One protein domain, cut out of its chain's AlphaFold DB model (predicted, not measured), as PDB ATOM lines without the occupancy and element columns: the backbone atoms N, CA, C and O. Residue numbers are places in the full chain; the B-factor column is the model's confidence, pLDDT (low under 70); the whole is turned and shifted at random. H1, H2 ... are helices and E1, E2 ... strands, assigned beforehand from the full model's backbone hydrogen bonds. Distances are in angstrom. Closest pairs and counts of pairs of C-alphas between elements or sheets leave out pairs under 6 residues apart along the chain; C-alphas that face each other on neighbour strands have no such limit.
ATOM      1  N   LYS A  28       3.582  36.314  -8.400       52.56
ATOM      2  CA  LYS A  28       4.813  35.528  -8.489       52.56
ATOM      3  C   LYS A  28       5.899  36.329  -7.796       52.56
ATOM      4  O   LYS A  28       6.157  37.459  -8.205       52.56
ATOM      5  N   ALA A  29       6.521  35.743  -6.783       55.62
ATOM      6  CA  ALA A  29       7.467  36.462  -5.950       55.62
ATOM      7  C   ALA A  29       8.685  35.620  -5.578       55.62
ATOM      8  O   ALA A  29       8.536  34.409  -5.355       55.62
ATOM      9  N   PRO A  30       9.870  36.239  -5.478       44.19
ATOM     10  CA  PRO A  30      10.960  35.668  -4.712       44.19
ATOM     11  C   PRO A  30      10.625  35.737  -3.210       44.19
ATOM     12  O   PRO A  30      10.168  36.742  -2.684       44.19
ATOM     13  N   LEU A  31      10.817  34.635  -2.496       56.31
ATOM     14  CA  LEU A  31      10.779  34.600  -1.035       56.31
ATOM     15  C   LEU A  31      12.157  34.905  -0.498       56.31
ATOM     16  O   LEU A  31      13.107  34.318  -0.991       56.31
ATOM     17  N   SER A  32      12.266  35.687   0.570       44.69
ATOM     18  CA  SER A  32      13.509  35.788   1.331       44.69
ATOM     19  C   SER A  32      13.339  35.142   2.699       44.69
ATOM     20  O   SER A  32      12.725  35.705   3.600       44.69
ATOM     21  N   GLY A  33      13.905  33.948   2.858       43.03
ATOM     22  CA  GLY A  33      14.107  33.252   4.124       43.03
ATOM     23  C   GLY A  33      15.217  33.929   4.920       43.03
ATOM     24  O   GLY A  33      16.338  33.431   5.018       43.03
ATOM     25  N   LEU A  51       0.150  24.167  10.487       60.31
ATOM     26  CA  LEU A  51       0.458  24.259   9.067       60.31
ATOM     27  C   LEU A  51      -0.388  23.197   8.364       60.31
ATOM     28  O   LEU A  51      -0.064  22.010   8.363       60.31
ATOM     29  N   GLY A  52      -1.515  23.629   7.804       63.38
ATOM     30  CA  GLY A  52      -2.378  22.778   7.001       63.38
ATOM     31  C   GLY A  52      -1.673  22.423   5.697       63.38
ATOM     32  O   GLY A  52      -1.660  23.221   4.756       63.38
ATOM     33  N   ILE A  53      -1.078  21.231   5.630       67.69
ATOM     34  CA  ILE A  53      -0.591  20.666   4.370       67.69
ATOM     35  C   ILE A  53      -1.824  20.274   3.555       67.69
ATOM     36  O   ILE A  53      -2.509  19.304   3.872       67.69
ATOM     37  N   VAL A  54      -2.117  21.040   2.504       70.25
ATOM     38  CA  VAL A  54      -3.273  20.781   1.627       70.25
ATOM     39  C   VAL A  54      -2.927  19.698   0.598       70.25
ATOM     40  O   VAL A  54      -3.771  18.897   0.214       70.25
ATOM     41  N   SER A  55      -1.676  19.676   0.127       73.44
ATOM     42  CA  SER A  55      -1.118  18.674  -0.798       73.44
ATOM     43  C   SER A  55       0.411  18.816  -0.869       73.44
ATOM     44  O   SER A  55       0.935  19.860  -0.470       73.44
ATOM     45  N   PRO A  56       1.161  17.810  -1.365       75.56
ATOM     46  CA  PRO A  56       2.606  17.937  -1.558       75.56
ATOM     47  C   PRO A  56       2.956  19.190  -2.375       75.56
ATOM     48  O   PRO A  56       2.445  19.379  -3.479       75.56
ATOM     49  N   GLY A  57       3.801  20.059  -1.816       80.88
ATOM     50  CA  GLY A  57       4.188  21.330  -2.437       80.88
ATOM     51  C   GLY A  57       3.174  22.475  -2.294       80.88
ATOM     52  O   GLY A  57       3.360  23.513  -2.927       80.88
ATOM     53  N   ARG A  58       2.112  22.328  -1.487       86.44
ATOM     54  CA  ARG A  58       1.160  23.408  -1.174       86.44
ATOM     55  C   ARG A  58       0.939  23.537   0.327       86.44
ATOM     56  O   ARG A  58       0.474  22.604   0.980       86.44
ATOM     57  N   LEU A  59       1.204  24.732   0.843       91.31
ATOM     58  CA  LEU A  59       1.004  25.083   2.245       91.31
ATOM     59  C   LEU A  59      -0.085  26.140   2.374       91.31
ATOM     60  O   LEU A  59      -0.124  27.092   1.593       91.31
ATOM     61  N   LEU A  60      -0.940  25.983   3.382       91.12
ATOM     62  CA  LEU A  60      -1.820  27.049   3.835       91.12
ATOM     63  C   LEU A  60      -1.109  27.849   4.929       91.12
ATOM     64  O   LEU A  60      -0.704  27.292   5.949       91.12
ATOM     65  N   LEU A  61      -0.962  29.153   4.708       92.69
ATOM     66  CA  LEU A  61      -0.260  30.060   5.611       92.69
ATOM     67  C   LEU A  61      -1.226  31.108   6.163       92.69
ATOM     68  O   LEU A  61      -2.133  31.554   5.463       92.69
ATOM     69  N   SER A  62      -0.999  31.524   7.408       91.19
ATOM     70  CA  SER A  62      -1.677  32.678   8.001       91.19
ATOM     71  C   SER A  62      -0.751  33.891   7.980       91.19
ATOM     72  O   SER A  62       0.449  33.779   8.234       91.19
ATOM     73  N   VAL A  63      -1.306  35.059   7.656       92.19
ATOM     74  CA  VAL A  63      -0.561  36.321   7.703       92.19
ATOM     75  C   VAL A  63      -0.502  36.781   9.155       92.19
ATOM     76  O   VAL A  63      -1.533  37.092   9.750       92.19
ATOM     77  N   ALA A  64       0.700  36.803   9.726       90.00
ATOM     78  CA  ALA A  64       0.919  37.156  11.128       90.00
ATOM     79  C   ALA A  64       1.618  38.510  11.326       90.00
ATOM     80  O   ALA A  64       1.511  39.084  12.408       90.00
ATOM     81  N   ASP A  65       2.323  39.017  10.311       88.81
ATOM     82  CA  ASP A  65       3.155  40.217  10.431       88.81
ATOM     83  C   ASP A  65       3.286  40.975   9.097       88.81
ATOM     84  O   ASP A  65       2.913  40.467   8.036       88.81
ATOM     85  N   THR A  66       3.817  42.195   9.165       91.12
ATOM     86  CA  THR A  66       4.160  43.043   8.019       91.12
ATOM     87  C   THR A  66       5.676  43.146   7.884       91.12
ATOM     88  O   THR A  66       6.372  43.565   8.806       91.12
ATOM     89  N   CYS A  67       6.207  42.814   6.708       93.00
ATOM     90  CA  CYS A  67       7.628  42.965   6.428       93.00
ATOM     91  C   CYS A  67       7.921  44.341   5.813       93.00
ATOM     92  O   CYS A  67       7.762  44.541   4.613       93.00
ATOM     93  N   ASN A  68       8.391  45.288   6.628       94.12
ATOM     94  CA  ASN A  68       8.671  46.660   6.175       94.12
ATOM     95  C   ASN A  68       9.887  46.784   5.240       94.12
ATOM     96  O   ASN A  68      10.088  47.833   4.636       94.12
ATOM     97  N   SER A  69      10.723  45.747   5.159       94.69
ATOM     98  CA  SER A  69      11.910  45.699   4.300       94.69
ATOM     99  C   SER A  69      11.742  44.800   3.075       94.69
ATOM    100  O   SER A  69      12.702  44.643   2.328       94.69
ATOM    101  N   CYS A  70      10.585  44.157   2.911       94.00
ATOM    102  CA  CYS A  70      10.315  43.268   1.786       94.00
ATOM    103  C   CYS A  70       9.780  44.069   0.597       94.00
ATOM    104  O   CYS A  70       9.067  45.059   0.785       94.00
ATOM    105  N   ASP A  71      10.079  43.615  -0.620       94.88
ATOM    106  CA  ASP A  71       9.387  44.111  -1.807       94.88
ATOM    107  C   ASP A  71       7.890  43.733  -1.754       94.88
ATOM    108  O   ASP A  71       7.522  42.777  -1.067       94.88
ATOM    109  N   PRO A  72       6.987  44.436  -2.472       90.50
ATOM    110  CA  PRO A  72       5.533  44.258  -2.331       90.50
ATOM    111  C   PRO A  72       4.986  42.849  -2.597       90.50
ATOM    112  O   PRO A  72       3.842  42.567  -2.246       90.50
ATOM    113  N   LEU A  73       5.762  41.992  -3.261       91.62
ATOM    114  CA  LEU A  73       5.385  40.610  -3.552       91.62
ATOM    115  C   LEU A  73       6.160  39.602  -2.695       91.62
ATOM    116  O   LEU A  73       5.740  38.451  -2.594       91.62
ATOM    117  N   ASP A  74       7.248  40.015  -2.051       94.25
ATOM    118  CA  ASP A  74       8.103  39.121  -1.283       94.25
ATOM    119  C   ASP A  74       7.409  38.723   0.021       94.25
ATOM    120  O   ASP A  74       6.975  39.568   0.806       94.25
ATOM    121  N   LEU A  75       7.333  37.415   0.287       94.44
ATOM    122  CA  LEU A  75       6.859  36.920   1.577       94.44
ATOM    123  C   LEU A  75       8.053  36.544   2.454       94.44
ATOM    124  O   LEU A  75       8.966  35.831   2.032       94.44
ATOM    125  N   ASN A  76       8.005  36.979   3.710       95.31
ATOM    126  CA  ASN A  76       8.891  36.476   4.748       95.31
ATOM    127  C   ASN A  76       8.193  35.313   5.457       95.31
ATOM    128  O   ASN A  76       7.198  35.510   6.158       95.31
ATOM    129  N   LEU A  77       8.679  34.093   5.234       94.94
ATOM    130  CA  LEU A  77       8.099  32.893   5.826       94.94
ATOM    131  C   LEU A  77       8.804  32.532   7.130       94.94
ATOM    132  O   LEU A  77      10.021  32.651   7.252       94.94
ATOM    133  N   HIS A  78       8.041  31.993   8.081       94.19
ATOM    134  CA  HIS A  78       8.637  31.330   9.235       94.19
ATOM    135  C   HIS A  78       9.520  30.160   8.772       94.19
ATOM    136  O   HIS A  78       9.167  29.456   7.821       94.19
ATOM    137  N   VAL A  79      10.638  29.915   9.462       92.69
ATOM    138  CA  VAL A  79      11.622  28.880   9.088       92.69
ATOM    139  C   VAL A  79      10.994  27.487   8.937       92.69
ATOM    140  O   VAL A  79      11.340  26.740   8.022       92.69
ATOM    141  N   ASP A  80       9.998  27.166   9.763       91.75
ATOM    142  CA  ASP A  80       9.282  25.884   9.704       91.75
ATOM    143  C   ASP A  80       8.378  25.759   8.471       91.75
ATOM    144  O   ASP A  80       8.243  24.675   7.912       91.75
ATOM    145  N   ALA A  81       7.782  26.863   8.011       91.75
ATOM    146  CA  ALA A  81       7.002  26.873   6.775       91.75
ATOM    147  C   ALA A  81       7.925  26.828   5.550       91.75
ATOM    148  O   ALA A  81       7.651  26.112   4.591       91.75
ATOM    149  N   PHE A  82       9.053  27.545   5.599       94.00
ATOM    150  CA  PHE A  82      10.046  27.531   4.527       94.00
ATOM    151  C   PHE A  82      10.679  26.145   4.351       94.00
ATOM    152  O   PHE A  82      10.790  25.670   3.224       94.00
ATOM    153  N   SER A  83      11.030  25.460   5.447       93.50
ATOM    154  CA  SER A  83      11.648  24.123   5.399       93.50
ATOM    155  C   SER A  83      10.740  23.038   4.810       93.50
ATOM    156  O   SER A  83      11.229  22.017   4.328       93.50
ATOM    157  N   GLN A  84       9.424  23.268   4.790       92.38
ATOM    158  CA  GLN A  84       8.461  22.410   4.097       92.38
ATOM    159  C   GLN A  84       8.391  22.671   2.583       92.38
ATOM    160  O   GLN A  84       7.885  21.823   1.848       92.38
ATOM    161  N   LEU A  85       8.886  23.820   2.107       91.38
ATOM    162  CA  LEU A  85       8.914  24.193   0.687       91.38
ATOM    163  C   LEU A  85      10.279  23.947   0.035       91.38
ATOM    164  O   LEU A  85      10.332  23.520  -1.119       91.38
ATOM    165  N   ALA A  86      11.375  24.230   0.744       93.50
ATOM    166  CA  ALA A  86      12.741  24.109   0.235       93.50
ATOM    167  C   ALA A  86      13.772  23.920   1.363       93.50
ATOM    168  O   ALA A  86      13.477  24.112   2.539       93.50
ATOM    169  N   ASP A  87      15.013  23.579   0.995       94.56
ATOM    170  CA  ASP A  87      16.145  23.584   1.929       94.56
ATOM    171  C   ASP A  87      16.386  25.022   2.444       94.56
ATOM    172  O   ASP A  87      16.678  25.907   1.630       94.56
ATOM    173  N   PRO A  88      16.319  25.278   3.768       93.50
ATOM    174  CA  PRO A  88      16.580  26.594   4.358       93.50
ATOM    175  C   PRO A  88      17.915  27.226   3.946       93.50
ATOM    176  O   PRO A  88      18.048  28.448   3.977       93.50
ATOM    177  N   ARG A  89      18.904  26.425   3.526       94.56
ATOM    178  CA  ARG A  89      20.210  26.909   3.046       94.56
ATOM    179  C   ARG A  89      20.137  27.664   1.725       94.56
ATOM    180  O   ARG A  89      21.045  28.437   1.433       94.56
ATOM    181  N   VAL A  90      19.093  27.441   0.928       95.44
ATOM    182  CA  VAL A  90      18.875  28.175  -0.325       95.44
ATOM    183  C   VAL A  90      18.581  29.648  -0.030       95.44
ATOM    184  O   VAL A  90      18.962  30.517  -0.811       95.44
ATOM    185  N   GLY A  91      17.938  29.939   1.107       93.12
ATOM    186  CA  GLY A  91      17.588  31.287   1.550       93.12
ATOM    187  C   GLY A  91      16.459  31.917   0.736       93.12
ATOM    188  O   GLY A  91      15.497  32.387   1.323       93.12
ATOM    189  N   ILE A  92      16.530  31.900  -0.598       94.62
ATOM    190  CA  ILE A  92      15.560  32.556  -1.485       94.62
ATOM    191  C   ILE A  92      14.984  31.574  -2.504       94.62
ATOM    192  O   ILE A  92      15.732  30.905  -3.212       94.62
ATOM    193  N   MET A  93      13.657  31.514  -2.641       93.12
ATOM    194  CA  MET A  93      13.010  30.667  -3.655       93.12
ATOM    195  C   MET A  93      11.821  31.359  -4.319       93.12
ATOM    196  O   MET A  93      11.116  32.137  -3.690       93.12
ATOM    197  N   ASN A  94      11.559  31.039  -5.585       93.31
ATOM    198  CA  ASN A  94      10.378  31.543  -6.284       93.31
ATOM    199  C   ASN A  94       9.142  30.730  -5.897       93.31
ATOM    200  O   ASN A  94       9.156  29.503  -6.029       93.31
ATOM    201  N   ILE A  95       8.060  31.409  -5.518       92.12
ATOM    202  CA  ILE A  95       6.753  30.779  -5.302       92.12
ATOM    203  C   ILE A  95       5.650  31.470  -6.099       92.12
ATOM    204  O   ILE A  95       5.792  32.591  -6.590       92.12
ATOM    205  N   THR A  96       4.519  30.783  -6.183       92.44
ATOM    206  CA  THR A  96       3.231  31.356  -6.564       92.44
ATOM    207  C   THR A  96       2.299  31.243  -5.373       92.44
ATOM    208  O   THR A  96       2.213  30.169  -4.772       92.44
ATOM    209  N   TYR A  97       1.583  32.313  -5.052       93.06
ATOM    210  CA  TYR A  97       0.592  32.305  -3.984       93.06
ATOM    211  C   TYR A  97      -0.701  32.974  -4.441       93.06
ATOM    212  O   TYR A  97      -0.732  33.736  -5.407       93.06
ATOM    213  N   ARG A  98      -1.774  32.666  -3.717       92.12
ATOM    214  CA  ARG A  98      -3.065  33.339  -3.818       92.12
ATOM    215  C   ARG A  98      -3.652  33.476  -2.422       92.12
ATOM    216  O   ARG A  98      -3.411  32.623  -1.565       92.12
ATOM    217  N   THR A  99      -4.443  34.513  -2.207       90.62
ATOM    218  CA  THR A  99      -5.263  34.630  -1.002       90.62
ATOM    219  C   THR A  99      -6.382  33.597  -1.047       90.62
ATOM    220  O   THR A  99      -7.015  33.408  -2.086       90.62
TER     221      THR A  99
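This is residues 28 to 33 and 51 to 99 of the 270 residues of an uncharacterized protein of Volvox carteri f. nagariensis (UniProt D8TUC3). A short two-stranded ribbon of E1 and E4 runs near the middle, the small hairpin of E2 and E3 makes one end of the longest axis, and a long loop, residues 61 to 78, sweeps from that hairpin to the other end at Asn 68 and folds back to the short helix H1. The 55 printed residues have four named strands and one named helix, in the order E1, E2, E3, H1, E4; each of the two sheets, E1 - E4 and E2 - E3, is antiparallel. The class is mixed, helices and strands, with under half of the residues in named elements. The whole is compact, with a radius of gyration of the C-alphas of 10.8 A, and rounded, spanning 30 by 26 by 19 A.

The printed part opens with E1, residues 28 to 32, 13.1 A long, whose C-alpha 28 is at (4.813, 35.528, -8.489). E2 is residues 52 to 55, and E3 is residues 58 to 60. H1 is residues 79 to 83, with C-alpha 79 at (11.622, 28.880, 9.088). E4, residues 92 to 97, is the longest strand at 15.2 A and ends with C-alpha 97 at (0.592, 32.305, -3.984).

E1 and E4 are antiparallel neighbours, with 141 degrees between their N-to-C directions. The C-alphas of Pro 30 and Asn 94 face each other at 4.5 A. N 31 and O 93 are within hydrogen-bond range at 2.8 A, and N 95 and O 29 at 3.0 A. E2 and E3 form a hairpin, antiparallel at 156 degrees, joined by a tight link. N 58 and O 55 are within hydrogen-bond range at 2.9 A, and N 60 and O 52 at 3.2 A. E3 and E4 are apart, and E2 is apart from E1 and from E4. The closest C-alphas of E3 and H1, those of Leu 59 and Ala 81, are 7.7 A apart. H1 is apart from E1 and from E2. In H1, every O i to N i+4 pair is within hydrogen-bond range.

The two C-alphas farthest apart, those of Ser 55 and Asn 68, are 30.5 A from each other. Residues 34 to 50 are not printed, and C-alphas 33 and 51 are 17.1 A apart across this cut, which lies between E1 and E2. The link from E3 to H1 is long, with 18 residues, and the link from H1 to E4 is short, with 8. The mean pLDDT of the printed part is 85.1; it is under 70 at residues 28 to 33 and 51 to 53.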